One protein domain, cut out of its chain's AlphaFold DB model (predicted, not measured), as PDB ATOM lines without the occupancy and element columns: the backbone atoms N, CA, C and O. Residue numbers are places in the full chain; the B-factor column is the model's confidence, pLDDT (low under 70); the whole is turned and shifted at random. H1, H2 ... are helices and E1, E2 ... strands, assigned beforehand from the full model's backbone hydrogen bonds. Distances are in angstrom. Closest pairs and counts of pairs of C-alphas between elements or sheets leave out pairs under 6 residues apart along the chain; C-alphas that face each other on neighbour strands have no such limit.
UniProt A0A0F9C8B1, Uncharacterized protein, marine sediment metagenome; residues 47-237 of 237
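Overview. This is residues 47 to 237 of the 237 residues of an uncharacterized protein of marine sediment metagenome (UniProt A0A0F9C8B1). H3, H4, H5 and part of H1 make an up-and-down bundle, each helix running against the one before it, and residues 47 to 55 of H1 stick out as an arm. H2 packs on H5, and the small hairpin of E1 and E2 packs on H1 through E2. The printed part has 191 residues, with five named helices and two named strands in the order H1 E1 E2 H2 H3 H4 H5; the sheet E1 - E2 is antiparallel and the class is mostly helix. The whole is only just compact, close to loose, with a radius of gyration of the C-alphas of 19.5 A, and spans 71 by 36 by 19 A.

Along the chain. Find C-alpha 47 at (164.927, 242.483, 169.869); from there H1, residues 47 to 80, runs 49.8 A. Next come E1, residues 93 to 98, E2, residues 106 to 112, and H2, residues 121 to 135. H3, residues 138 to 164, runs 38.6 A; H4, residues 172 to 202, 44.7 A; H5, residues 211 to 229, 27.0 A to C-alpha 229 at (148.315, 239.853, 202.293).

Arrangement. Start at the hub, H5. It touches H4 in a helical hairpin, closest C-alphas Val 188 and Glu 213, 6.2 A, at a shallow tilt of 14 degrees. It touches H2, closest C-alphas Val 126 and Lys 215, 6.1 A. With residues 221 to 229 alone it touches H1, closest C-alphas Ile 72 and Leu 225, 6.1 A, at a steep tilt of 45 degrees. H3 and H4 form another helical hairpin, closest C-alphas Arg 156 and Cys 182, 5.2 A. Between E1 and E2, N 95 and O 110 are 2.8 A apart, within hydrogen-bond range. Every O i to N i+4 pair is within range in H1, H2, H4 and H5, and 22 of 23 in H3.

Size, cuts and confidence. The farthest C-alphas, Leu 47 and Gly 203, are 71.6 A apart. The printed part has no cut; the link H1 to E1 is long. Mean pLDDT of the printed part is 82.0; residues under 70 include 165 to 172 and 203 to 210.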
ATOM      1  N   LEU A  47     164.969 243.696 169.057       87.88
ATOM      2  CA  LEU A  47     164.927 242.483 169.869       87.88
ATOM      3  C   LEU A  47     165.554 242.676 171.259       87.88
ATOM      4  O   LEU A  47     165.000 242.210 172.258       87.88
ATOM      5  N   ILE A  48     166.680 243.393 171.350       83.44
ATOM      6  CA  ILE A  48     167.394 243.647 172.614       83.44
ATOM      7  C   ILE A  48     166.501 244.325 173.669       83.44
ATOM      8  O   ILE A  48     166.426 243.801 174.788       83.44
ATOM      9  N   PRO A  49     165.790 245.439 173.388       81.12
ATOM     10  CA  PRO A  49     164.936 246.069 174.391       81.12
ATOM     11  C   PRO A  49     163.772 245.162 174.797       81.12
ATOM     12  O   PRO A  49     163.424 245.125 175.975       81.12
ATOM     13  N   LEU A  50     163.218 244.364 173.878       81.69
ATOM     14  CA  LEU A  50     162.105 243.464 174.179       81.69
ATOM     15  C   LEU A  50     162.503 242.367 175.184       81.69
ATOM     16  O   LEU A  50     161.803 242.141 176.177       81.69
ATOM     17  N   PHE A  51     163.655 241.723 174.975       80.69
ATOM     18  CA  PHE A  51     164.184 240.739 175.925       80.69
ATOM     19  C   PHE A  51     164.617 241.384 177.241       80.69
ATOM     20  O   PHE A  51     164.308 240.853 178.310       80.69
ATOM     21  N   THR A  52     165.266 242.548 177.178       80.81
ATOM     22  CA  THR A  52     165.725 243.271 178.371       80.81
ATOM     23  C   THR A  52     164.546 243.659 179.264       80.81
ATOM     24  O   THR A  52     164.572 243.373 180.458       80.81
ATOM     25  N   VAL A  53     163.469 244.218 178.700       79.50
ATOM     26  CA  VAL A  53     162.254 244.585 179.450       79.50
ATOM     27  C   VAL A  53     161.589 243.353 180.065       79.50
ATOM     28  O   VAL A  53     161.178 243.388 181.227       79.50
ATOM     29  N   ARG A  54     161.507 242.237 179.329       77.25
ATOM     30  CA  ARG A  54     160.901 240.997 179.837       77.25
ATOM     31  C   ARG A  54     161.689 240.410 181.010       77.25
ATOM     32  O   ARG A  54     161.085 240.036 182.018       77.25
ATOM     33  N   LEU A  55     163.016 240.358 180.899       75.88
ATOM     34  CA  LEU A  55     163.898 239.891 181.973       75.88
ATOM     35  C   LEU A  55     163.842 240.823 183.188       75.88
ATOM     36  O   LEU A  55     163.728 240.343 184.317       75.88
ATOM     37  N   LEU A  56     163.845 242.142 182.963       75.62
ATOM     38  CA  LEU A  56     163.715 243.144 184.022       75.62
ATOM     39  C   LEU A  56     162.393 242.975 184.780       75.62
ATOM     40  O   LEU A  56     162.387 242.946 186.008       75.62
ATOM     41  N   LYS A  57     161.279 242.778 184.062       75.75
ATOM     42  CA  LYS A  57     159.956 242.561 184.660       75.75
ATOM     43  C   LYS A  57     159.924 241.307 185.534       75.75
ATOM     44  O   LYS A  57     159.410 241.354 186.648       75.75
ATOM     45  N   HIS A  58     160.497 240.200 185.060       76.69
ATOM     46  CA  HIS A  58     160.528 238.955 185.830       76.69
ATOM     47  C   HIS A  58     161.393 239.076 187.094       76.69
ATOM     48  O   HIS A  58     160.962 238.688 188.181       76.69
ATOM     49  N   LYS A  59     162.585 239.675 186.974       77.19
ATOM     50  CA  LYS A  59     163.477 239.923 188.115       77.19
ATOM     51  C   LYS A  59     162.817 240.845 189.147       77.19
ATOM     52  O   LYS A  59     162.859 240.553 190.340       77.19
ATOM     53  N   ASN A  60     162.149 241.904 188.686       76.50
ATOM     54  CA  ASN A  60     161.431 242.847 189.541       76.50
ATOM     55  C   ASN A  60     160.289 242.186 190.314       76.50
ATOM     56  O   ASN A  60     160.168 242.438 191.507       76.50
ATOM     57  N   HIS A  61     159.509 241.302 189.684       77.50
ATOM     58  CA  HIS A  61     158.434 240.585 190.376       77.50
ATOM     59  C   HIS A  61     158.967 239.718 191.523       77.50
ATOM     60  O   HIS A  61     158.418 239.721 192.622       77.50
ATOM     61  N   LYS A  62     160.071 238.992 191.296       79.00
ATOM     62  CA  LYS A  62     160.695 238.171 192.344       79.00
ATOM     63  C   LYS A  62     161.175 239.030 193.516       79.00
ATOM     64  O   LYS A  62     160.907 238.687 194.663       79.00
ATOM     65  N   PHE A  63     161.838 240.154 193.235       80.69
ATOM     66  CA  PHE A  63     162.279 241.073 194.284       80.69
ATOM     67  C   PHE A  63     161.118 241.713 195.038       80.69
ATOM     68  O   PHE A  63     161.181 241.818 196.259       80.69
ATOM     69  N   LEU A  64     160.061 242.121 194.337       80.62
ATOM     70  CA  LEU A  64     158.886 242.698 194.975       80.62
ATOM     71  C   LEU A  64     158.223 241.696 195.922       80.62
ATOM     72  O   LEU A  64     157.930 242.049 197.059       80.62
ATOM     73  N   ARG A  65     158.056 240.440 195.494       83.38
ATOM     74  CA  ARG A  65     157.525 239.369 196.349       83.38
ATOM     75  C   ARG A  65     158.346 239.205 197.627       83.38
ATOM     76  O   ARG A  65     157.766 239.130 198.705       83.38
ATOM     77  N   SER A  66     159.676 239.200 197.521       85.25
ATOM     78  CA  SER A  66     160.551 239.155 198.698       85.25
ATOM     79  C   SER A  66     160.376 240.380 199.597       85.25
ATOM     80  O   SER A  66     160.264 240.218 200.806       85.25
ATOM     81  N   LYS A  67     160.290 241.595 199.040       85.19
ATOM     82  CA  LYS A  67     160.041 242.811 199.836       85.19
ATOM     83  C   LYS A  67     158.713 242.746 200.582       85.19
ATOM     84  O   LYS A  67     158.689 243.004 201.775       85.19
ATOM     85  N   ILE A  68     157.634 242.357 199.899       88.19
ATOM     86  CA  ILE A  68     156.307 242.196 200.509       88.19
ATOM     87  C   ILE A  68     156.375 241.189 201.657       88.19
ATOM     88  O   ILE A  68     155.880 241.476 202.741       88.19
ATOM     89  N   ALA A  69     157.027 240.046 201.440       89.62
ATOM     90  CA  ALA A  69     157.227 239.030 202.465       89.62
ATOM     91  C   ALA A  69     157.954 239.596 203.700       89.62
ATOM     92  O   ALA A  69     157.437 239.503 204.810       89.62
ATOM     93  N   TYR A  70     159.093 240.271 203.518       90.88
ATOM     94  CA  TYR A  70     159.813 240.888 204.636       90.88
ATOM     95  C   TYR A  70     159.000 241.983 205.339       90.88
ATOM     96  O   TYR A  70     159.022 242.062 206.566       90.88
ATOM     97  N   SER A  71     158.243 242.796 204.596       91.44
ATOM     98  CA  SER A  71     157.356 243.805 205.183       91.44
ATOM     99  C   SER A  71     156.236 243.170 206.007       91.44
ATOM    100  O   SER A  71     155.956 243.647 207.102       91.44
ATOM    101  N   ILE A  72     155.634 242.075 205.531       92.75
ATOM    102  CA  ILE A  72     154.638 241.310 206.295       92.75
ATOM    103  C   ILE A  72     155.254 240.803 207.600       92.75
ATOM    104  O   ILE A  72     154.663 241.023 208.652       92.75
ATOM    105  N   THR A  73     156.438 240.183 207.556       93.69
ATOM    106  CA  THR A  73     157.125 239.704 208.768       93.69
ATOM    107  C   THR A  73     157.376 240.837 209.751       93.69
ATOM    108  O   THR A  73     156.988 240.722 210.905       93.69
ATOM    109  N   SER A  74     157.939 241.951 209.284       93.50
ATOM    110  CA  SER A  74     158.233 243.118 210.118       93.50
ATOM    111  C   SER A  74     156.977 243.665 210.815       93.50
ATOM    112  O   SER A  74     156.998 243.950 212.012       93.50
ATOM    113  N   ILE A  75     155.846 243.734 210.103       94.38
ATOM    114  CA  ILE A  75     154.572 244.176 210.684       94.38
ATOM    115  C   ILE A  75     153.994 243.125 211.651       94.38
ATOM    116  O   ILE A  75     153.482 243.485 212.711       94.38
ATOM    117  N   CYS A  76     154.080 241.830 211.331       94.25
ATOM    118  CA  CYS A  76     153.665 240.761 212.242       94.25
ATOM    119  C   CYS A  76     154.480 240.775 213.538       94.25
ATOM    120  O   CYS A  76     153.897 240.700 214.616       94.25
ATOM    121  N   ASP A  77     155.800 240.926 213.446       94.50
ATOM    122  CA  ASP A  77     156.696 241.007 214.598       94.50
ATOM    123  C   ASP A  77     156.361 242.212 215.473       94.50
ATOM    124  O   ASP A  77     156.272 242.075 216.695       94.50
ATOM    125  N   PHE A  78     156.066 243.360 214.855       94.69
ATOM    126  CA  PHE A  78     155.564 244.524 215.574       94.69
ATOM    127  C   PHE A  78     154.313 244.186 216.393       94.69
ATOM    128  O   PHE A  78     154.300 244.435 217.597       94.69
ATOM    129  N   PHE A  79     153.286 243.569 215.800       93.19
ATOM    130  CA  PHE A  79     152.073 243.192 216.538       93.19
ATOM    131  C   PHE A  79     152.318 242.107 217.596       93.19
ATOM    132  O   PHE A  79     151.728 242.161 218.675       93.19
ATOM    133  N   ASN A  80     153.211 241.150 217.340       92.12
ATOM    134  CA  ASN A  80     153.540 240.071 218.277       92.12
ATOM    135  C   ASN A  80     154.216 240.586 219.554       92.12
ATOM    136  O   ASN A  80     154.009 240.047 220.647       92.12
ATOM    137  N   GLN A  81     155.015 241.641 219.411       91.06
ATOM    138  CA  GLN A  81     155.725 242.299 220.505       91.06
ATOM    139  C   GLN A  81     154.844 243.262 221.308       91.06
ATOM    140  O   GLN A  81     155.352 243.928 222.208       91.06
ATOM    141  N   MET A  82     153.546 243.368 221.007       88.69
ATOM    142  CA  MET A  82     152.691 244.269 221.770       88.69
ATOM    143  C   MET A  82     152.479 243.797 223.217       88.69
ATOM    144  O   MET A  82     152.426 242.579 223.455       88.69
ATOM    145  N   PRO A  83     152.299 244.747 224.158       85.06
ATOM    146  CA  PRO A  83     151.926 244.462 225.538       85.06
ATOM    147  C   PRO A  83     150.738 243.501 225.634       85.06
ATOM    148  O   PRO A  83     149.817 243.529 224.813       85.06
ATOM    149  N   VAL A  84     150.761 242.622 226.637       82.19
ATOM    150  CA  VAL A  84     149.741 241.574 226.810       82.19
ATOM    151  C   VAL A  84     148.366 242.192 227.053       82.19
ATOM    152  O   VAL A  84     147.362 241.665 226.587       82.19
ATOM    153  N   GLU A  85     148.344 243.348 227.704       80.62
ATOM    154  CA  GLU A  85     147.184 244.164 228.038       80.62
ATOM    155  C   GLU A  85     146.439 244.655 226.790       80.62
ATOM    156  O   GLU A  85     145.230 244.875 226.828       80.62
ATOM    157  N   PHE A  86     147.139 244.792 225.659       81.44
ATOM    158  CA  PHE A  86     146.537 245.207 224.392       81.44
ATOM    159  C   PHE A  86     146.004 244.023 223.586       81.44
ATOM    160  O   PHE A  86     145.170 244.207 222.697       81.44
ATOM    161  N   ARG A  87     146.446 242.795 223.883       82.88
ATOM    162  CA  ARG A  87     146.093 241.619 223.084       82.88
ATOM    163  C   ARG A  87     144.593 241.361 223.130       82.88
ATOM    164  O   ARG A  87     143.983 241.230 224.183       82.88
ATOM    165  N   VAL A  88     144.014 241.239 221.945       84.00
ATOM    166  CA  VAL A  88     142.565 241.076 221.759       84.00
ATOM    167  C   VAL A  88     142.104 239.626 221.767       84.00
ATOM    168  O   VAL A  88     140.927 239.356 221.981       84.00
ATOM    169  N   ASN A  89     143.017 238.684 221.532       84.94
ATOM    170  CA  ASN A  89     142.773 237.251 221.641       84.94
ATOM    171  C   ASN A  89     144.093 236.501 221.896       84.94
ATOM    172  O   ASN A  89     145.179 237.076 221.843       84.94
ATOM    173  N   SER A  90     144.006 235.206 222.199       83.81
ATOM    174  CA  SER A  90     145.168 234.314 222.322       83.81
ATOM    175  C   SER A  90     145.456 233.522 221.045       83.81
ATOM    176  O   SER A  90     146.369 232.692 221.025       83.81
ATOM    177  N   GLU A  91     144.642 233.734 220.015       87.88
ATOM    178  CA  GLU A  91     144.661 232.962 218.783       87.88
ATOM    179  C   GLU A  91     145.792 233.409 217.864       87.88
ATOM    180  O   GLU A  91     146.375 234.483 218.020       87.88
ATOM    181  N   THR A  92     146.137 232.536 216.927       87.94
ATOM    182  CA  THR A  92     147.255 232.732 216.010       87.94
ATOM    183  C   THR A  92     146.769 232.596 214.585       87.94
ATOM    184  O   THR A  92     146.157 231.586 214.248       87.94
ATOM    185  N   CYS A  93     147.106 233.566 213.751       90.38
ATOM    186  CA  CYS A  93     146.913 233.511 212.310       90.38
ATOM    187  C   CYS A  93     148.260 233.221 211.644       90.38
ATOM    188  O   CYS A  93     149.278 233.811 212.023       90.38
ATOM    189  N   THR A  94     148.277 232.348 210.634       90.88
ATOM    190  CA  THR A  94     149.493 232.100 209.847       90.88
ATOM    191  C   THR A  94     149.330 232.640 208.432       90.88
ATOM    192  O   THR A  94     148.409 232.269 207.710       90.88
ATOM    193  N   ILE A  95     150.256 233.500 208.014       89.62
ATOM    194  CA  ILE A  95     150.326 234.035 206.655       89.62
ATOM    195  C   ILE A  95     151.360 233.225 205.884       89.62
ATOM    196  O   ILE A  95     152.511 233.119 206.307       89.62
ATOM    197  N   LYS A  96     150.958 232.661 204.746       89.75
ATOM    198  CA  LYS A  96     151.791 231.745 203.966       89.75
ATOM    199  C   LYS A  96     151.803 232.085 202.489       89.75
ATOM    200  O   LYS A  96     150.790 232.506 201.925       89.75
ATOM    201  N   VAL A  97     152.939 231.803 201.858       84.44
ATOM    202  CA  VAL A  97     153.110 231.831 200.403       84.44
ATOM    203  C   VAL A  97     153.539 230.454 199.928       84.44
ATOM    204  O   VAL A  97     154.580 229.939 200.342       84.44
ATOM    205  N   LYS A  98     152.767 229.867 199.011       81.81
ATOM    206  CA  LYS A  98     153.129 228.587 198.393       81.81
ATOM    207  C   LYS A  98     154.281 228.760 197.408       81.81
ATOM    208  O   LYS A  98     154.324 229.727 196.635       81.81
ATOM    209  N   ASN A  99     155.185 227.787 197.398       79.12
ATOM    210  CA  ASN A  99     156.208 227.703 196.371       79.12
ATOM    211  C   ASN A  99     155.566 227.257 195.046       79.12
ATOM    212  O   ASN A  99     154.910 226.218 194.971       79.12
ATOM    213  N   LEU A 100     155.746 228.057 193.992       76.56
ATOM    214  CA  LEU A 100     155.161 227.788 192.671       76.56
ATOM    215  C   LEU A 100     155.779 226.559 191.987       76.56
ATOM    216  O   LEU A 100     155.105 225.893 191.208       76.56
ATOM    217  N   ASN A 101     157.047 226.264 192.276       82.00
ATOM    218  CA  ASN A 101     157.771 225.132 191.701       82.00
ATOM    219  C   ASN A 101     157.557 223.846 192.514       82.00
ATOM    220  O   ASN A 101     157.612 222.753 191.956       82.00
ATOM    221  N   TYR A 102     157.298 223.974 193.819       81.44
ATOM    222  CA  TYR A 102     157.136 222.857 194.751       81.44
ATOM    223  C   TYR A 102     155.851 223.030 195.575       81.44
ATOM    224  O   TYR A 102     155.902 223.587 196.668       81.44
ATOM    225  N   PRO A 103     154.693 222.524 195.110       76.88
ATOM    226  CA  PRO A 103     153.392 222.780 195.744       76.88
ATOM    227  C   PRO A 103     153.256 222.301 197.197       76.88
ATOM    228  O   PRO A 103     152.343 222.733 197.898       76.88
ATOM    229  N   GLN A 104     154.129 221.386 197.631       79.75
ATOM    230  CA  GLN A 104     154.182 220.872 199.003       79.75
ATOM    231  C   GLN A 104     155.054 221.725 199.941       79.75
ATOM    232  O   GLN A 104     155.052 221.484 201.144       79.75
ATOM    233  N   ALA A 105     155.800 222.699 199.410       78.62
ATOM    234  CA  ALA A 105     156.686 223.573 200.169       78.62
ATOM    235  C   ALA A 105     156.144 225.010 200.243       78.62
ATOM    236  O   ALA A 105     155.450 225.500 199.346       78.62
ATOM    237  N   GLU A 106     156.500 225.699 201.324       83.25
ATOM    238  CA  GLU A 106     156.147 227.095 201.579       83.25
ATOM    239  C   GLU A 106     157.397 227.960 201.370       83.25
ATOM    240  O   GLU A 106     158.454 227.671 201.924       83.25
ATOM    241  N   ASP A 107     157.289 229.007 200.548       81.31
ATOM    242  CA  ASP A 107     158.388 229.961 200.319       81.31
ATOM    243  C   ASP A 107     158.527 230.962 201.465       81.31
ATOM    244  O   ASP A 107     159.579 231.573 201.648       81.31
ATOM    245  N   PHE A 108     157.434 231.182 202.190       87.88
ATOM    246  CA  PHE A 108     157.342 232.185 203.231       87.88
ATOM    247  C   PHE A 108     156.248 231.819 204.225       87.88
ATOM    248  O   PHE A 108     155.154 231.411 203.822       87.88
ATOM    249  N   VAL A 109     156.549 232.036 205.504       88.69
ATOM    250  CA  VAL A 109     155.634 231.850 206.628       88.69
ATOM    251  C   VAL A 109     155.847 232.991 207.616       88.69
ATOM    252  O   VAL A 109     156.967 233.211 208.071       88.69
ATOM    253  N   ALA A 110     154.773 233.692 207.968       91.62
ATOM    254  CA  ALA A 110     154.745 234.654 209.063       91.62
ATOM    255  C   ALA A 110     153.620 234.296 210.035       91.62
ATOM    256  O   ALA A 110     152.542 233.864 209.626       91.62
ATOM    257  N   ILE A 111     153.879 234.469 211.329       91.25
ATOM    258  CA  ILE A 111     152.933 234.148 212.399       91.25
ATOM    259  C   ILE A 111     152.478 235.456 213.033       91.25
ATOM    260  O   ILE A 111     153.304 236.283 213.416       91.25
ATOM    261  N   LEU A 112     151.167 235.620 213.165       91.56
ATOM    262  CA  LEU A 112     150.540 236.765 213.807       91.56
ATOM    263  C   LEU A 112     149.783 236.291 215.054       91.56
ATOM    264  O   LEU A 112     148.809 235.544 214.958       91.56
ATOM    265  N   LYS A 113     150.256 236.713 216.225       90.94
ATOM    266  CA  LYS A 113     149.714 236.414 217.549       90.94
ATOM    267  C   LYS A 113     149.641 237.715 218.352       90.94
ATOM    268  O   LYS A 113     150.658 238.145 218.898       90.94
ATOM    269  N   PRO A 114     148.459 238.329 218.489       87.94
ATOM    270  CA  PRO A 114     147.112 237.788 218.295       87.94
ATOM    271  C   PRO A 114     146.610 237.838 216.850       87.94
ATOM    272  O   PRO A 114     147.060 238.666 216.067       87.94
ATOM    273  N   ASP A 115     145.615 237.015 216.521       89.38
ATOM    274  CA  ASP A 115     144.936 237.059 215.224       89.38
ATOM    275  C   ASP A 115     144.102 238.345 215.071       89.38
ATOM    276  O   ASP A 115     143.006 238.473 215.625       89.38
ATOM    277  N   LEU A 116     144.622 239.299 214.295       89.25
ATOM    278  CA  LEU A 116     143.962 240.575 214.014       89.25
ATOM    279  C   LEU A 116     143.003 240.526 212.816       89.25
ATOM    280  O   LEU A 116     142.316 241.511 212.556       89.25
ATOM    281  N   PHE A 117     142.926 239.416 212.075       90.00
ATOM    282  CA  PHE A 117     142.020 239.305 210.924       90.00
ATOM    283  C   PHE A 117     140.580 238.975 211.325       90.00
ATOM    284  O   PHE A 117     139.670 239.105 210.499       90.00
ATOM    285  N   LYS A 118     140.352 238.598 212.588       88.25
ATOM    286  CA  LYS A 118     139.007 238.406 213.131       88.25
ATOM    287  C   LYS A 118     138.196 239.693 213.121       88.25
ATOM    288  O   LYS A 118     138.699 240.791 213.362       88.25
ATOM    289  N   MET A 119     136.897 239.535 212.897       85.75
ATOM    290  CA  MET A 119     135.947 240.638 212.971       85.75
ATOM    291  C   MET A 119     135.990 241.282 214.366       85.75
ATOM    292  O   MET A 119     135.907 240.576 215.369       85.75
ATOM    293  N   GLY A 120     136.129 242.608 214.429       85.12
ATOM    294  CA  GLY A 120     136.184 243.351 215.689       85.12
ATOM    295  C   GLY A 120     137.559 243.386 216.369       85.12
ATOM    296  O   GLY A 120     137.707 244.044 217.396       85.12
ATOM    297  N   ALA A 121     138.568 242.668 215.858       88.44
ATOM    298  CA  ALA A 121     139.865 242.562 216.528       88.44
ATOM    299  C   ALA A 121     140.613 243.902 216.574       88.44
ATOM    300  O   ALA A 121     141.178 244.244 217.608       88.44
ATOM    301  N   ILE A 122     140.593 244.687 215.494       88.06
ATOM    302  CA  ILE A 122     141.280 245.985 215.475       88.06
ATOM    303  C   ILE A 122     140.544 247.018 216.335       88.06
ATOM    304  O   ILE A 122     141.174 247.778 217.064       88.06
ATOM    305  N   GLU A 123     139.210 246.999 216.329       87.81
ATOM    306  CA  GLU A 123     138.386 247.872 217.159       87.81
ATOM    307  C   GLU A 123     138.617 247.580 218.645       87.81
ATOM    308  O   GLU A 123     138.828 248.502 219.431       87.81
ATOM    309  N   ASN A 124     138.671 246.300 219.021       88.25
ATOM    310  CA  ASN A 124     138.989 245.883 220.385       88.25
ATOM    311  C   ASN A 124     140.417 246.266 220.789       88.25
ATOM    312  O   ASN A 124     140.635 246.656 221.930       88.25
ATOM    313  N   LEU A 125     141.381 246.204 219.864       87.88
ATOM    314  CA  LEU A 125     142.769 246.585 220.134       87.88
ATOM    315  C   LEU A 125     142.842 248.067 220.489       87.88
ATOM    316  O   LEU A 125     143.440 248.455 221.491       87.88
ATOM    317  N   VAL A 126     142.175 248.890 219.683       85.88
ATOM    318  CA  VAL A 126     142.066 250.328 219.906       85.88
ATOM    319  C   VAL A 126     141.363 250.631 221.229       85.88
ATOM    320  O   VAL A 126     141.819 251.495 221.977       85.88
ATOM    321  N   LEU A 127     140.271 249.931 221.541       86.31
ATOM    322  CA  LEU A 127     139.555 250.106 222.806       86.31
ATOM    323  C   LEU A 127     140.423 249.729 224.009       86.31
ATOM    324  O   LEU A 127     140.447 250.479 224.982       86.31
ATOM    325  N   ASN A 128     141.163 248.621 223.934       86.75
ATOM    326  CA  ASN A 128     142.076 248.194 224.993       86.75
ATOM    327  C   ASN A 128     143.184 249.225 225.221       86.75
ATOM    328  O   ASN A 128     143.470 249.575 226.364       86.75
ATOM    329  N   LEU A 129     143.749 249.770 224.143       83.94
ATOM    330  CA  LEU A 129     144.774 250.809 224.200       83.94
ATOM    331  C   LEU A 129     144.247 252.087 224.874       83.94
ATOM    332  O   LEU A 129     144.899 252.642 225.760       83.94
ATOM    333  N   LEU A 130     143.035 252.522 224.514       81.38
ATOM    334  CA  LEU A 130     142.390 253.685 225.132       81.38
ATOM    335  C   LEU A 130     142.031 253.441 226.601       81.38
ATOM    336  O   LEU A 130     142.250 254.316 227.436       81.38
ATOM    337  N   LYS A 131     141.502 252.256 226.923       83.00
ATOM    338  CA  LYS A 131     141.116 251.883 228.285       83.00
ATOM    339  C   LYS A 131     142.329 251.837 229.207       83.00
ATOM    340  O   LYS A 131     142.317 252.482 230.250       83.00
ATOM    341  N   PHE A 132     143.395 251.164 228.780       77.81
ATOM    342  CA  PHE A 132     144.636 251.082 229.543       77.81
ATOM    343  C   PHE A 132     145.241 252.475 229.768       77.81
ATOM    344  O   PHE A 132     145.617 252.829 230.878       77.81
ATOM    345  N   SER A 133     145.222 253.340 228.750       73.25
ATOM    346  CA  SER A 133     145.646 254.735 228.914       73.25
ATOM    347  C   SER A 133     144.749 255.562 229.851       73.25
ATOM    348  O   SER A 133     145.196 256.579 230.387       73.25
ATOM    349  N   GLY A 134     143.476 255.203 230.009       73.94
ATOM    350  CA  GLY A 134     142.551 255.888 230.910       73.94
ATOM    351  C   GLY A 134     142.741 255.489 232.372       73.94
ATOM    352  O   GLY A 134     142.626 256.340 233.251       73.94
ATOM    353  N   GLU A 135     143.058 254.216 232.612       75.62
ATOM    354  CA  GLU A 135     143.134 253.603 233.945       75.62
ATOM    355  C   GLU A 135     144.518 253.732 234.605       75.62
ATOM    356  O   GLU A 135     144.602 253.737 235.832       75.62
ATOM    357  N   SER A 136     145.593 253.874 233.826       68.56
ATOM    358  CA  SER A 136     146.962 253.946 234.357       68.56
ATOM    359  C   SER A 136     147.302 255.291 235.019       68.56
ATOM    360  O   SER A 136     146.784 256.349 234.648       68.56
ATOM    361  N   GLU A 137     148.230 255.283 235.982       71.69
ATOM    362  CA  GLU A 137     148.716 256.506 236.630       71.69
ATOM    363  C   GLU A 137     149.522 257.397 235.667       71.69
ATOM    364  O   GLU A 137     149.964 256.985 234.597       71.69
ATOM    365  N   SER A 138     149.723 258.677 236.008       67.00
ATOM    366  CA  SER A 138     150.435 259.617 235.118       67.00
ATOM    367  C   SER A 138     151.873 259.196 234.769       67.00
ATOM    368  O   SER A 138     152.334 259.507 233.675       67.00
ATOM    369  N   ILE A 139     152.565 258.500 235.678       63.34
ATOM    370  CA  ILE A 139     153.953 258.048 235.491       63.34
ATOM    371  C   ILE A 139     153.982 256.835 234.552       63.34
ATOM    372  O   ILE A 139     154.664 256.875 233.529       63.34
ATOM    373  N   ASP A 140     153.142 255.832 234.814       70.88
ATOM    374  CA  ASP A 140     153.031 254.624 233.986       70.88
ATOM    375  C   ASP A 140     152.633 254.939 232.539       70.88
ATOM    376  O   ASP A 140     153.102 254.311 231.590       70.88
ATOM    377  N   ARG A 141     151.797 255.964 232.338       71.25
ATOM    378  CA  ARG A 141     151.360 256.395 230.998       71.25
ATOM    379  C   ARG A 141     152.478 257.020 230.177       71.25
ATOM    380  O   ARG A 141     152.525 256.819 228.964       71.25
ATOM    381  N   TYR A 142     153.380 257.752 230.825       73.19
ATOM    382  CA  TYR A 142     154.537 258.353 230.169       73.19
ATOM    383  C   TYR A 142     155.559 257.289 229.748       73.19
ATOM    384  O   TYR A 142     156.039 257.295 228.612       73.19
ATOM    385  N   GLU A 143     155.866 256.343 230.639       78.81
ATOM    386  CA  GLU A 143     156.771 255.232 230.335       78.81
ATOM    387  C   GLU A 143     156.220 254.348 229.214       78.81
ATOM    388  O   GLU A 143     156.937 254.039 228.256       78.81
ATOM    389  N   LEU A 144     154.922 254.037 229.272       79.50
ATOM    390  CA  LEU A 144     154.222 253.312 228.221       79.50
ATOM    391  C   LEU A 144     154.344 254.030 226.875       79.50
ATOM    392  O   LEU A 144     154.783 253.421 225.900       79.50
ATOM    393  N   MET A 145     154.018 255.324 226.817       80.56
ATOM    394  CA  MET A 145     154.096 256.106 225.581       80.56
ATOM    395  C   MET A 145     155.504 256.069 224.979       80.56
ATOM    396  O   MET A 145     155.664 255.835 223.782       80.56
ATOM    397  N   ASN A 146     156.541 256.244 225.797       83.06
ATOM    398  CA  ASN A 146     157.922 256.184 225.321       83.06
ATOM    399  C   ASN A 146     158.312 254.794 224.812       83.06
ATOM    400  O   ASN A 146     159.002 254.686 223.794       83.06
ATOM    401  N   SER A 147     157.862 253.734 225.487       87.00
ATOM    402  CA  SER A 147     158.105 252.359 225.046       87.00
ATOM    403  C   SER A 147     157.433 252.066 223.698       87.00
ATOM    404  O   SER A 147     158.063 251.507 222.797       87.00
ATOM    405  N   GLU A 148     156.204 252.545 223.505       87.56
ATOM    406  CA  GLU A 148     155.447 252.374 222.266       87.56
ATOM    407  C   GLU A 148     156.030 253.197 221.116       87.56
ATOM    408  O   GLU A 148     156.181 252.692 220.003       87.56
ATOM    409  N   LEU A 149     156.453 254.436 221.381       88.88
ATOM    410  CA  LEU A 149     157.155 255.262 220.397       88.88
ATOM    411  C   LEU A 149     158.459 254.609 219.936       88.88
ATOM    412  O   LEU A 149     158.795 254.677 218.755       88.88
ATOM    413  N   LYS A 150     159.184 253.951 220.848       91.19
ATOM    414  CA  LYS A 150     160.391 253.196 220.502       91.19
ATOM    415  C   LYS A 150     160.062 252.017 219.580       91.19
ATOM    416  O   LYS A 150     160.695 251.891 218.535       91.19
ATOM    417  N   ARG A 151     159.049 251.209 219.910       92.31
ATOM    418  CA  ARG A 151     158.618 250.066 219.079       92.31
ATOM    419  C   ARG A 151     158.168 250.496 217.683       92.31
ATOM    420  O   ARG A 151     158.518 249.880 216.682       92.31
ATOM    421  N   ILE A 152     157.409 251.584 217.604       92.81
ATOM    422  CA  ILE A 152     156.946 252.142 216.332       92.81
ATOM    423  C   ILE A 152     158.115 252.666 215.490       92.81
ATOM    424  O   ILE A 152     158.143 252.467 214.273       92.81
ATOM    425  N   LYS A 153     159.103 253.298 216.127       93.94
ATOM    426  CA  LYS A 153     160.333 253.724 215.458       93.94
ATOM    427  C   LYS A 153     161.101 252.529 214.878       93.94
ATOM    428  O   LYS A 153     161.558 252.608 213.740       93.94
ATOM    429  N   GLU A 154     161.214 251.431 215.622       95.19
ATOM    430  CA  GLU A 154     161.873 250.195 215.168       95.19
ATOM    431  C   GLU A 154     161.146 249.564 213.967       95.19
ATOM    432  O   GLU A 154     161.790 249.163 212.991       95.19
ATOM    433  N   LEU A 155     159.804 249.556 213.976       95.25
ATOM    434  CA  LEU A 155     158.999 249.159 212.815       95.25
ATOM    435  C   LEU A 155     159.318 250.035 211.596       95.25
ATOM    436  O   LEU A 155     159.572 249.515 210.510       95.25
ATOM    437  N   ARG A 156     159.329 251.364 211.762       95.12
ATOM    438  CA  ARG A 156     159.659 252.290 210.670       95.12
ATOM    439  C   ARG A 156     161.042 252.005 210.095       95.12
ATOM    440  O   ARG A 156     161.175 251.940 208.880       95.12
ATOM    441  N   GLU A 157     162.056 251.885 210.944       94.38
ATOM    442  CA  GLU A 157     163.438 251.644 210.511       94.38
ATOM    443  C   GLU A 157     163.551 250.336 209.722       94.38
ATOM    444  O   GLU A 157     164.125 250.331 208.635       94.38
ATOM    445  N   SER A 158     162.887 249.277 210.191       93.50
ATOM    446  CA  SER A 158     162.815 247.996 209.482       93.50
ATOM    447  C   SER A 158     162.157 248.133 208.100       93.50
ATOM    448  O   SER A 158     162.659 247.621 207.100       93.50
ATOM    449  N   LEU A 159     161.040 248.860 208.008       91.81
ATOM    450  CA  LEU A 159     160.338 249.094 206.741       91.81
ATOM    451  C   LEU A 159     161.141 249.982 205.774       91.81
ATOM    452  O   LEU A 159     161.146 249.739 204.562       91.81
ATOM    453  N   GLU A 160     161.838 250.997 206.286       90.88
ATOM    454  CA  GLU A 160     162.731 251.861 205.505       90.88
ATOM    455  C   GLU A 160     163.939 251.084 204.968       90.88
ATOM    456  O   GLU A 160     164.323 251.272 203.815       90.88
ATOM    457  N   GLU A 161     164.495 250.155 205.746       90.12
ATOM    458  CA  GLU A 161     165.561 249.265 205.287       90.12
ATOM    459  C   GLU A 161     165.079 248.354 204.145       90.12
ATOM    460  O   GLU A 161     165.685 248.317 203.070       90.12
ATOM    461  N   ILE A 162     163.929 247.689 204.317       86.31
ATOM    462  CA  ILE A 162     163.342 246.799 203.298       86.31
ATOM    463  C   ILE A 162     163.052 247.555 201.993       86.31
ATOM    464  O   ILE A 162     163.289 247.051 200.886       86.31
ATOM    465  N   THR A 163     162.530 248.779 202.099       81.62
ATOM    466  CA  THR A 163     162.219 249.611 200.928       81.62
ATOM    467  C   THR A 163     163.478 250.194 200.282       81.62
ATOM    468  O   THR A 163     163.572 250.204 199.047       81.62
ATOM    469  N   GLY A 164     164.460 250.601 201.091       75.31
ATOM    470  CA  GLY A 164     165.723 251.205 200.669       75.31
ATOM    471  C   GLY A 164     166.680 250.240 199.971       75.31
ATOM    472  O   GLY A 164     167.371 250.647 199.038       75.31
ATOM    473  N   LEU A 165     166.673 248.952 200.337       62.88
ATOM    474  CA  LEU A 165     167.670 247.987 199.860       62.88
ATOM    475  C   LEU A 165     167.715 247.793 198.331       62.88
ATOM    476  O   LEU A 165     168.759 247.401 197.823       62.88
ATOM    477  N   HIS A 166     166.670 248.121 197.553       56.28
ATOM    478  CA  HIS A 166     166.678 247.917 196.090       56.28
ATOM    479  C   HIS A 166     165.755 248.890 195.323       56.28
ATOM    480  O   HIS A 166     164.631 248.528 194.970       56.28
ATOM    481  N   HIS A 167     166.221 250.105 195.025       53.66
ATOM    482  CA  HIS A 167     165.420 251.229 194.493       53.66
ATOM    483  C   HIS A 167     164.882 251.096 193.039       53.66
ATOM    484  O   HIS A 167     164.283 252.031 192.523       53.66
ATOM    485  N   ASN A 168     165.037 249.946 192.367       53.22
ATOM    486  CA  ASN A 168     164.728 249.784 190.928       53.22
ATOM    487  C   ASN A 168     163.439 248.995 190.609       53.22
ATOM    488  O   ASN A 168     163.270 248.479 189.501       53.22
ATOM    489  N   THR A 169     162.512 248.868 191.559       56.25
ATOM    490  CA  THR A 169     161.230 248.183 191.331       56.25
ATOM    491  C   THR A 169     160.165 249.171 190.850       56.25
ATOM    492  O   THR A 169     159.714 250.013 191.615       56.25
ATOM    493  N   LEU A 170     159.754 249.036 189.584       49.31
ATOM    494  CA  LEU A 170     158.759 249.858 188.865       49.31
ATOM    495  C   LEU A 170     157.325 249.837 189.444       49.31
ATOM    496  O   LEU A 170     156.457 250.527 188.915       49.31
ATOM    497  N   GLU A 171     157.049 249.065 190.497       58.28
ATOM    498  CA  GLU A 171     155.728 249.026 191.136       58.28
ATOM    499  C   GLU A 171     155.671 249.987 192.325       58.28
ATOM    500  O   GLU A 171     156.184 249.723 193.413       58.28
ATOM    501  N   THR A 172     155.042 251.132 192.073       65.44
ATOM    502  CA  THR A 172     154.980 252.291 192.969       65.44
ATOM    503  C   THR A 172     153.941 252.156 194.078       65.44
ATOM    504  O   THR A 172     154.110 252.784 195.115       65.44
ATOM    505  N   GLY A 173     152.896 251.337 193.909       77.69
ATOM    506  CA  GLY A 173     151.757 251.278 194.839       77.69
ATOM    507  C   GLY A 173     152.125 250.780 196.239       77.69
ATOM    508  O   GLY A 173     152.024 251.523 197.208       77.69
ATOM    509  N   VAL A 174     152.623 249.543 196.341       78.75
ATOM    510  CA  VAL A 174     152.970 248.922 197.634       78.75
ATOM    511  C   VAL A 174     154.080 249.688 198.355       78.75
ATOM    512  O   VAL A 174     154.013 249.908 199.561       78.75
ATOM    513  N   ILE A 175     155.099 250.130 197.612       80.88
ATOM    514  CA  ILE A 175     156.201 250.911 198.180       80.88
ATOM    515  C   ILE A 175     155.694 252.267 198.680       80.88
ATOM    516  O   ILE A 175     156.144 252.709 199.737       80.88
ATOM    517  N   ASN A 176     154.742 252.901 197.987       84.94
ATOM    518  CA  ASN A 176     154.104 254.121 198.479       84.94
ATOM    519  C   ASN A 176     153.338 253.879 199.774       84.94
ATOM    520  O   ASN A 176     153.479 254.683 200.684       84.94
ATOM    521  N   GLU A 177     152.557 252.800 199.879       88.44
ATOM    522  CA  GLU A 177     151.801 252.503 201.104       88.44
ATOM    523  C   GLU A 177     152.737 252.291 202.306       88.44
ATOM    524  O   GLU A 177     152.513 252.863 203.374       88.44
ATOM    525  N   ILE A 178     153.837 251.551 202.117       89.25
ATOM    526  CA  ILE A 178     154.870 251.383 203.153       89.25
ATOM    527  C   ILE A 178     155.509 252.736 203.497       89.25
ATOM    528  O   ILE A 178     155.613 253.099 204.667       89.25
ATOM    529  N   SER A 179     155.901 253.511 202.482       88.94
ATOM    530  CA  SER A 179     156.535 254.821 202.676       88.94
ATOM    531  C   SER A 179     155.608 255.802 203.395       88.94
ATOM    532  O   SER A 179     156.057 256.574 204.240       88.94
ATOM    533  N   GLN A 180     154.310 255.758 203.095       90.88
ATOM    534  CA  GLN A 180     153.297 256.572 203.750       90.88
ATOM    535  C   GLN A 180     153.195 256.222 205.237       90.88
ATOM    536  O   GLN A 180     153.237 257.134 206.063       90.88
ATOM    537  N   LEU A 181     153.149 254.933 205.596       92.75
ATOM    538  CA  LEU A 181     153.181 254.518 207.001       92.75
ATOM    539  C   LEU A 181     154.447 255.039 207.703       92.75
ATOM    540  O   LEU A 181     154.360 255.615 208.787       92.75
ATOM    541  N   CYS A 182     155.619 254.928 207.068       92.62
ATOM    542  CA  CYS A 182     156.873 255.436 207.633       92.62
ATOM    543  C   CYS A 182     156.860 256.958 207.866       92.62
ATOM    544  O   CYS A 182     157.353 257.440 208.892       92.62
ATOM    545  N   LEU A 183     156.283 257.735 206.944       91.38
ATOM    546  CA  LEU A 183     156.141 259.190 207.085       91.38
ATOM    547  C   LEU A 183     155.208 259.577 208.232       91.38
ATOM    548  O   LEU A 183     155.455 260.550 208.951       91.38
ATOM    549  N   GLU A 184     154.141 258.818 208.420       90.62
ATOM    550  CA  GLU A 184     153.195 259.059 209.498       90.62
ATOM    551  C   GLU A 184     153.808 258.729 210.852       90.62
ATOM    552  O   GLU A 184     153.739 259.558 211.755       90.62
ATOM    553  N   ILE A 185     154.530 257.611 210.958       92.50
ATOM    554  CA  ILE A 185     155.323 257.280 212.143       92.50
ATOM    555  C   ILE A 185     156.297 258.421 212.485       92.50
ATOM    556  O   ILE A 185     156.313 258.903 213.618       92.50
ATOM    557  N   ARG A 186     157.052 258.940 211.502       91.75
ATOM    558  CA  ARG A 186     157.932 260.113 211.701       91.75
ATOM    559  C   ARG A 186     157.175 261.336 212.218       91.75
ATOM    560  O   ARG A 186     157.729 262.126 212.982       91.75
ATOM    561  N   THR A 187     155.939 261.529 211.769       90.31
ATOM    562  CA  THR A 187     155.095 262.647 212.202       90.31
ATOM    563  C   THR A 187     154.688 262.484 213.663       90.31
ATOM    564  O   THR A 187     154.817 263.444 214.426       90.31
ATOM    565  N   VAL A 188     154.275 261.280 214.069       88.25
ATOM    566  CA  VAL A 188     153.954 260.957 215.467       88.25
ATOM    567  C   VAL A 188     155.176 261.160 216.360       88.25
ATOM    568  O   VAL A 188     155.103 261.927 217.314       88.25
ATOM    569  N   GLU A 189     156.335 260.606 215.991       87.19
ATOM    570  CA  GLU A 189     157.587 260.779 216.742       87.19
ATOM    571  C   GLU A 189     157.940 262.256 216.983       87.19
ATOM    572  O   GLU A 189     158.346 262.639 218.083       87.19
ATOM    573  N   LYS A 190     157.810 263.100 215.951       86.81
ATOM    574  CA  LYS A 190     158.109 264.535 216.056       86.81
ATOM    575  C   LYS A 190     157.146 265.251 216.999       86.81
ATOM    576  O   LYS A 190     157.597 266.052 217.816       86.81
ATOM    577  N   ARG A 191     155.843 264.967 216.893       82.44
ATOM    578  CA  ARG A 191     154.823 265.572 217.764       82.44
ATOM    579  C   ARG A 191     155.021 265.151 219.213       82.44
ATOM    580  O   ARG A 191     155.103 266.016 220.076       82.44
ATOM    581  N   SER A 192     155.218 263.859 219.466       78.75
ATOM    582  CA  SER A 192     155.453 263.356 220.819       78.75
ATOM    583  C   SER A 192     156.695 263.974 221.464       78.75
ATOM    584  O   SER A 192     156.629 264.394 222.613       78.75
ATOM    585  N   LYS A 193     157.806 264.138 220.729       77.25
ATOM    586  CA  LYS A 193     158.996 264.842 221.252       77.25
ATOM    587  C   LYS A 193     158.711 266.292 221.645       77.25
ATOM    588  O   LYS A 193     159.214 266.755 222.668       77.25
ATOM    589  N   SER A 194     157.918 267.003 220.844       73.50
ATOM    590  CA  SER A 194     157.524 268.384 221.143       73.50
ATOM    591  C   SER A 194     156.699 268.458 222.429       73.50
ATOM    592  O   SER A 194     156.960 269.309 223.273       73.50
ATOM    593  N   ASN A 195     155.755 267.530 222.600       70.69
ATOM    594  CA  ASN A 195     154.857 267.494 223.754       70.69
ATOM    595  C   ASN A 195     155.601 267.148 225.048       70.69
ATOM    596  O   ASN A 195     155.430 267.838 226.045       70.69
ATOM    597  N   ILE A 196     156.501 266.158 225.007       70.25
ATOM    598  CA  ILE A 196     157.363 265.801 226.148       70.25
ATOM    599  C   ILE A 196     158.208 267.005 226.588       70.25
ATOM    600  O   ILE A 196     158.368 267.268 227.778       70.25
ATOM    601  N   THR A 197     158.742 267.762 225.624       68.94
ATOM    602  CA  THR A 197     159.534 268.966 225.916       68.94
ATOM    603  C   THR A 197     158.673 270.048 226.569       68.94
ATOM    604  O   THR A 197     159.127 270.704 227.501       68.94
ATOM    605  N   HIS A 198     157.432 270.221 226.110       69.12
ATOM    606  CA  HIS A 198     156.490 271.177 226.688       69.12
ATOM    607  C   HIS A 198     156.113 270.811 228.130       69.12
ATOM    608  O   HIS A 198     156.284 271.647 229.012       69.12
ATOM    609  N   GLU A 199     155.698 269.564 228.389       68.31
ATOM    610  CA  GLU A 199     155.374 269.085 229.746       68.31
ATOM    611  C   GLU A 199     156.548 269.272 230.717       68.31
ATOM    612  O   GLU A 199     156.355 269.704 231.852       68.31
ATOM    613  N   TYR A 200     157.778 268.991 230.271       63.88
ATOM    614  CA  TYR A 200     158.975 269.194 231.091       63.88
ATOM    615  C   TYR A 200     159.194 270.670 231.459       63.88
ATOM    616  O   TYR A 200     159.651 270.972 232.561       63.88
ATOM    617  N   LEU A 201     158.888 271.591 230.543       69.12
ATOM    618  CA  LEU A 201     159.107 273.026 230.732       69.12
ATOM    619  C   LEU A 201     157.998 273.706 231.543       69.12
ATOM    620  O   LEU A 201     158.293 274.655 232.267       69.12
ATOM    621  N   THR A 202     156.747 273.257 231.427       72.62
ATOM    622  CA  THR A 202     155.600 273.891 232.098       72.62
ATOM    623  C   THR A 202     155.199 273.196 233.396       72.62
ATOM    624  O   THR A 202     154.563 273.816 234.244       72.62
ATOM    625  N   GLY A 203     155.556 271.919 233.580       64.62
ATOM    626  CA  GLY A 203     155.120 271.104 234.720       64.62
ATOM    627  C   GLY A 203     153.628 270.745 234.695       64.62
ATOM    628  O   GLY A 203     153.166 269.967 235.536       64.62
ATOM    629  N   GLU A 204     152.873 271.268 233.729       58.97
ATOM    630  CA  GLU A 204     151.484 270.911 233.486       58.97
ATOM    631  C   GLU A 204     151.450 269.582 232.736       58.97
ATOM    632  O   GLU A 204     151.783 269.497 231.554       58.97
ATOM    633  N   LYS A 205     151.045 268.525 233.445       58.31
ATOM    634  CA  LYS A 205     150.719 267.219 232.860       58.31
ATOM    635  C   LYS A 205     149.372 267.315 232.143       58.31
ATOM    636  O   LYS A 205     148.378 266.740 232.593       58.31
ATOM    637  N   GLU A 206     149.304 268.111 231.081       51.91
ATOM    638  CA  GLU A 206     148.129 268.163 230.217       51.91
ATOM    639  C   GLU A 206     148.000 266.819 229.493       51.91
ATOM    640  O   GLU A 206     148.663 266.548 228.496       51.91
ATOM    641  N   GLY A 207     147.155 265.959 230.068       49.72
ATOM    642  CA  GLY A 207     146.859 264.584 229.675       49.72
ATOM    643  C   GLY A 207     147.336 264.146 228.288       49.72
ATOM    644  O   GLY A 207     146.705 264.452 227.285       49.72
ATOM    645  N   ILE A 208     148.403 263.343 228.268       53.69
ATOM    646  CA  ILE A 208     148.693 262.284 227.284       53.69
ATOM    647  C   ILE A 208     148.335 262.680 225.840       53.69
ATOM    648  O   ILE A 208     147.528 262.037 225.162       53.69
ATOM    649  N   HIS A 209     148.960 263.741 225.341       58.19
ATOM    650  CA  HIS A 209     148.981 264.003 223.907       58.19
ATOM    651  C   HIS A 209     149.837 262.929 223.211       58.19
ATOM    652  O   HIS A 209     151.067 262.958 223.281       58.19
ATOM    653  N   GLY A 210     149.195 261.964 222.549       64.56
ATOM    654  CA  GLY A 210     149.891 260.929 221.775       64.56
ATOM    655  C   GLY A 210     149.096 259.648 221.525       64.56
ATOM    656  O   GLY A 210     149.391 258.931 220.572       64.56
ATOM    657  N   MET A 211     148.088 259.322 222.350       71.31
ATOM    658  CA  MET A 211     147.361 258.046 222.188       71.31
ATOM    659  C   MET A 211     146.432 258.032 220.977       71.31
ATOM    660  O   MET A 211     146.247 256.987 220.351       71.31
ATOM    661  N   GLY A 212     145.868 259.186 220.616       73.81
ATOM    662  CA  GLY A 212     145.085 259.321 219.389       73.81
ATOM    663  C   GLY A 212     145.944 259.074 218.147       73.81
ATOM    664  O   GLY A 212     145.504 258.417 217.205       73.81
ATOM    665  N   GLU A 213     147.187 259.543 218.165       80.50
ATOM    666  CA  GLU A 213     148.178 259.293 217.126       80.50
ATOM    667  C   GLU A 213     148.642 257.834 217.118       80.50
ATOM    668  O   GLU A 213     148.748 257.234 216.049       80.50
ATOM    669  N   LEU A 214     148.856 257.244 218.298       84.31
ATOM    670  CA  LEU A 214     149.250 255.845 218.442       84.31
ATOM    671  C   LEU A 214     148.208 254.920 217.807       84.31
ATOM    672  O   LEU A 214     148.544 254.085 216.967       84.31
ATOM    673  N   LYS A 215     146.928 255.147 218.122       87.19
ATOM    674  CA  LYS A 215     145.792 254.465 217.494       87.19
ATOM    675  C   LYS A 215     145.889 254.487 215.964       87.19
ATOM    676  O   LYS A 215     145.751 253.443 215.331       87.19
ATOM    677  N   GLN A 216     146.135 255.657 215.371       88.50
ATOM    678  CA  GLN A 216     146.196 255.800 213.913       88.50
ATOM    679  C   GLN A 216     147.333 254.976 213.300       88.50
ATOM    680  O   GLN A 216     147.152 254.398 212.228       88.50
ATOM    681  N   VAL A 217     148.486 254.890 213.972       91.44
ATOM    682  CA  VAL A 217     149.610 254.062 213.509       91.44
ATOM    683  C   VAL A 217     149.229 252.583 213.516       91.44
ATOM    684  O   VAL A 217     149.449 251.900 212.518       91.44
ATOM    685  N   TYR A 218     148.610 252.095 214.595       91.19
ATOM    686  CA  TYR A 218     148.164 250.702 214.700       91.19
ATOM    687  C   TYR A 218     147.123 250.342 213.630       91.19
ATOM    688  O   TYR A 218     147.260 249.323 212.948       91.19
ATOM    689  N   GLU A 219     146.114 251.194 213.429       91.44
ATOM    690  CA  GLU A 219     145.094 251.000 212.392       91.44
ATOM    691  C   GLU A 219     145.722 250.932 210.997       91.44
ATOM    692  O   GLU A 219     145.406 250.040 210.207       91.44
ATOM    693  N   LYS A 220     146.653 251.835 210.686       92.81
ATOM    694  CA  LYS A 220     147.279 251.880 209.362       92.81
ATOM    695  C   LYS A 220     148.295 250.775 209.135       92.81
ATOM    696  O   LYS A 220     148.340 250.240 208.031       92.81
ATOM    697  N   ALA A 221     149.043 250.370 210.160       93.75
ATOM    698  CA  ALA A 221     149.888 249.182 210.098       93.75
ATOM    699  C   ALA A 221     149.052 247.931 209.787       93.75
ATOM    700  O   ALA A 221     149.436 247.117 208.947       93.75
ATOM    701  N   PHE A 222     147.866 247.809 210.394       93.75
ATOM    702  CA  PHE A 222     146.948 246.711 210.106       93.75
ATOM    703  C   PHE A 222     146.358 246.786 208.690       93.75
ATOM    704  O   PHE A 222     146.318 245.777 207.984       93.75
ATOM    705  N   VAL A 223     145.930 247.970 208.239       92.94
ATOM    706  CA  VAL A 223     145.439 248.167 206.863       92.94
ATOM    707  C   VAL A 223     146.520 247.811 205.845       92.94
ATOM    708  O   VAL A 223     146.235 247.082 204.893       92.94
ATOM    709  N   LEU A 224     147.760 248.250 206.073       92.19
ATOM    710  CA  LEU A 224     148.905 247.892 205.243       92.19
ATOM    711  C   LEU A 224     149.109 246.374 205.227       92.19
ATOM    712  O   LEU A 224     149.157 245.786 204.151       92.19
ATOM    713  N   LEU A 225     149.150 245.717 206.392       93.56
ATOM    714  CA  LEU A 225     149.269 244.259 206.480       93.56
ATOM    715  C   LEU A 225     148.177 243.557 205.662       93.56
ATOM    716  O   LEU A 225     148.464 242.668 204.864       93.56
ATOM    717  N   LYS A 226     146.924 243.995 205.798       91.62
ATOM    718  CA  LYS A 226     145.789 243.449 205.048       91.62
ATOM    719  C   LYS A 226     145.947 243.639 203.538       91.62
ATOM    720  O   LYS A 226     145.619 242.728 202.781       91.62
ATOM    721  N   ASN A 227     146.442 244.791 203.091       90.62
ATOM    722  CA  ASN A 227     146.689 245.063 201.674       90.62
ATOM    723  C   ASN A 227     147.838 244.216 201.118       90.62
ATOM    724  O   ASN A 227     147.714 243.667 200.023       90.62
ATOM    725  N   LEU A 228     148.919 244.055 201.884       88.88
ATOM    726  CA  LEU A 228     150.056 243.208 201.522       88.88
ATOM    727  C   LEU A 228     149.638 241.737 201.392       88.88
ATOM    728  O   LEU A 228     150.021 241.073 200.435       88.88
ATOM    729  N   VAL A 229     148.797 241.244 202.305       88.62
ATOM    730  CA  VAL A 229     148.315 239.853 202.293       88.62
ATOM    731  C   VAL A 229     147.262 239.596 201.210       88.62
ATOM    732  O   VAL A 229     147.156 238.483 200.710       88.62
ATOM    733  N   LYS A 230     146.500 240.611 200.790       86.75
ATOM    734  CA  LYS A 230     145.558 240.492 199.659       86.75
ATOM    735  C   LYS A 230     146.243 240.335 198.299       86.75
ATOM    736  O   LYS A 230     145.559 240.074 197.307       86.75
ATOM    737  N   GLN A 231     147.558 240.521 198.223       81.19
ATOM    738  CA  GLN A 231     148.307 240.270 196.999       81.19
ATOM    739  C   GLN A 231     148.168 238.799 196.596       81.19
ATOM    740  O   GLN A 231     148.169 237.913 197.446       81.19
ATOM    741  N   ARG A 232     148.065 238.541 195.285       62.94
ATOM    742  CA  ARG A 232     147.693 237.238 194.690       62.94
ATOM    743  C   ARG A 232     148.465 236.027 195.241       62.94
ATOM    744  O   ARG A 232     147.954 234.911 195.192       62.94
ATOM    745  N   ASP A 233     149.680 236.248 195.725       75.06
ATOM    746  CA  ASP A 233     150.613 235.208 196.156       75.06
ATOM    747  C   ASP A 233     150.456 234.789 197.630       75.06
ATOM    748  O   ASP A 233     151.006 233.759 198.024       75.06
ATOM    749  N   PHE A 234     149.727 235.552 198.448       79.19
ATOM    750  CA  PHE A 234     149.658 235.356 199.898       79.19
ATOM    751  C   PHE A 234     148.297 234.803 200.325       79.19
ATOM    752  O   PHE A 234     147.257 235.092 199.734       79.19
ATOM    753  N   SER A 235     148.305 233.972 201.365       79.00
ATOM    754  CA  SER A 235     147.101 233.352 201.922       79.00
ATOM    755  C   SER A 235     147.156 233.313 203.444       79.00
ATOM    756  O   SER A 235     148.237 233.210 204.024       79.00
ATOM    757  N   ILE A 236     145.984 233.405 204.070       80.56
ATOM    758  CA  ILE A 236     145.787 233.300 205.518       80.56
ATOM    759  C   ILE A 236     145.190 231.924 205.809       80.56
ATOM    760  O   ILE A 236     144.260 231.515 205.108       80.56
ATOM    761  N   ILE A 237     145.729 231.230 206.813       77.62
ATOM    762  CA  ILE A 237     145.219 229.953 207.332       77.62
ATOM    763  C   ILE A 237     144.988 230.076 208.833       77.62
ATOM    764  O   ILE A 237     145.889 230.625 209.518       77.62
TER     765      ILE A 237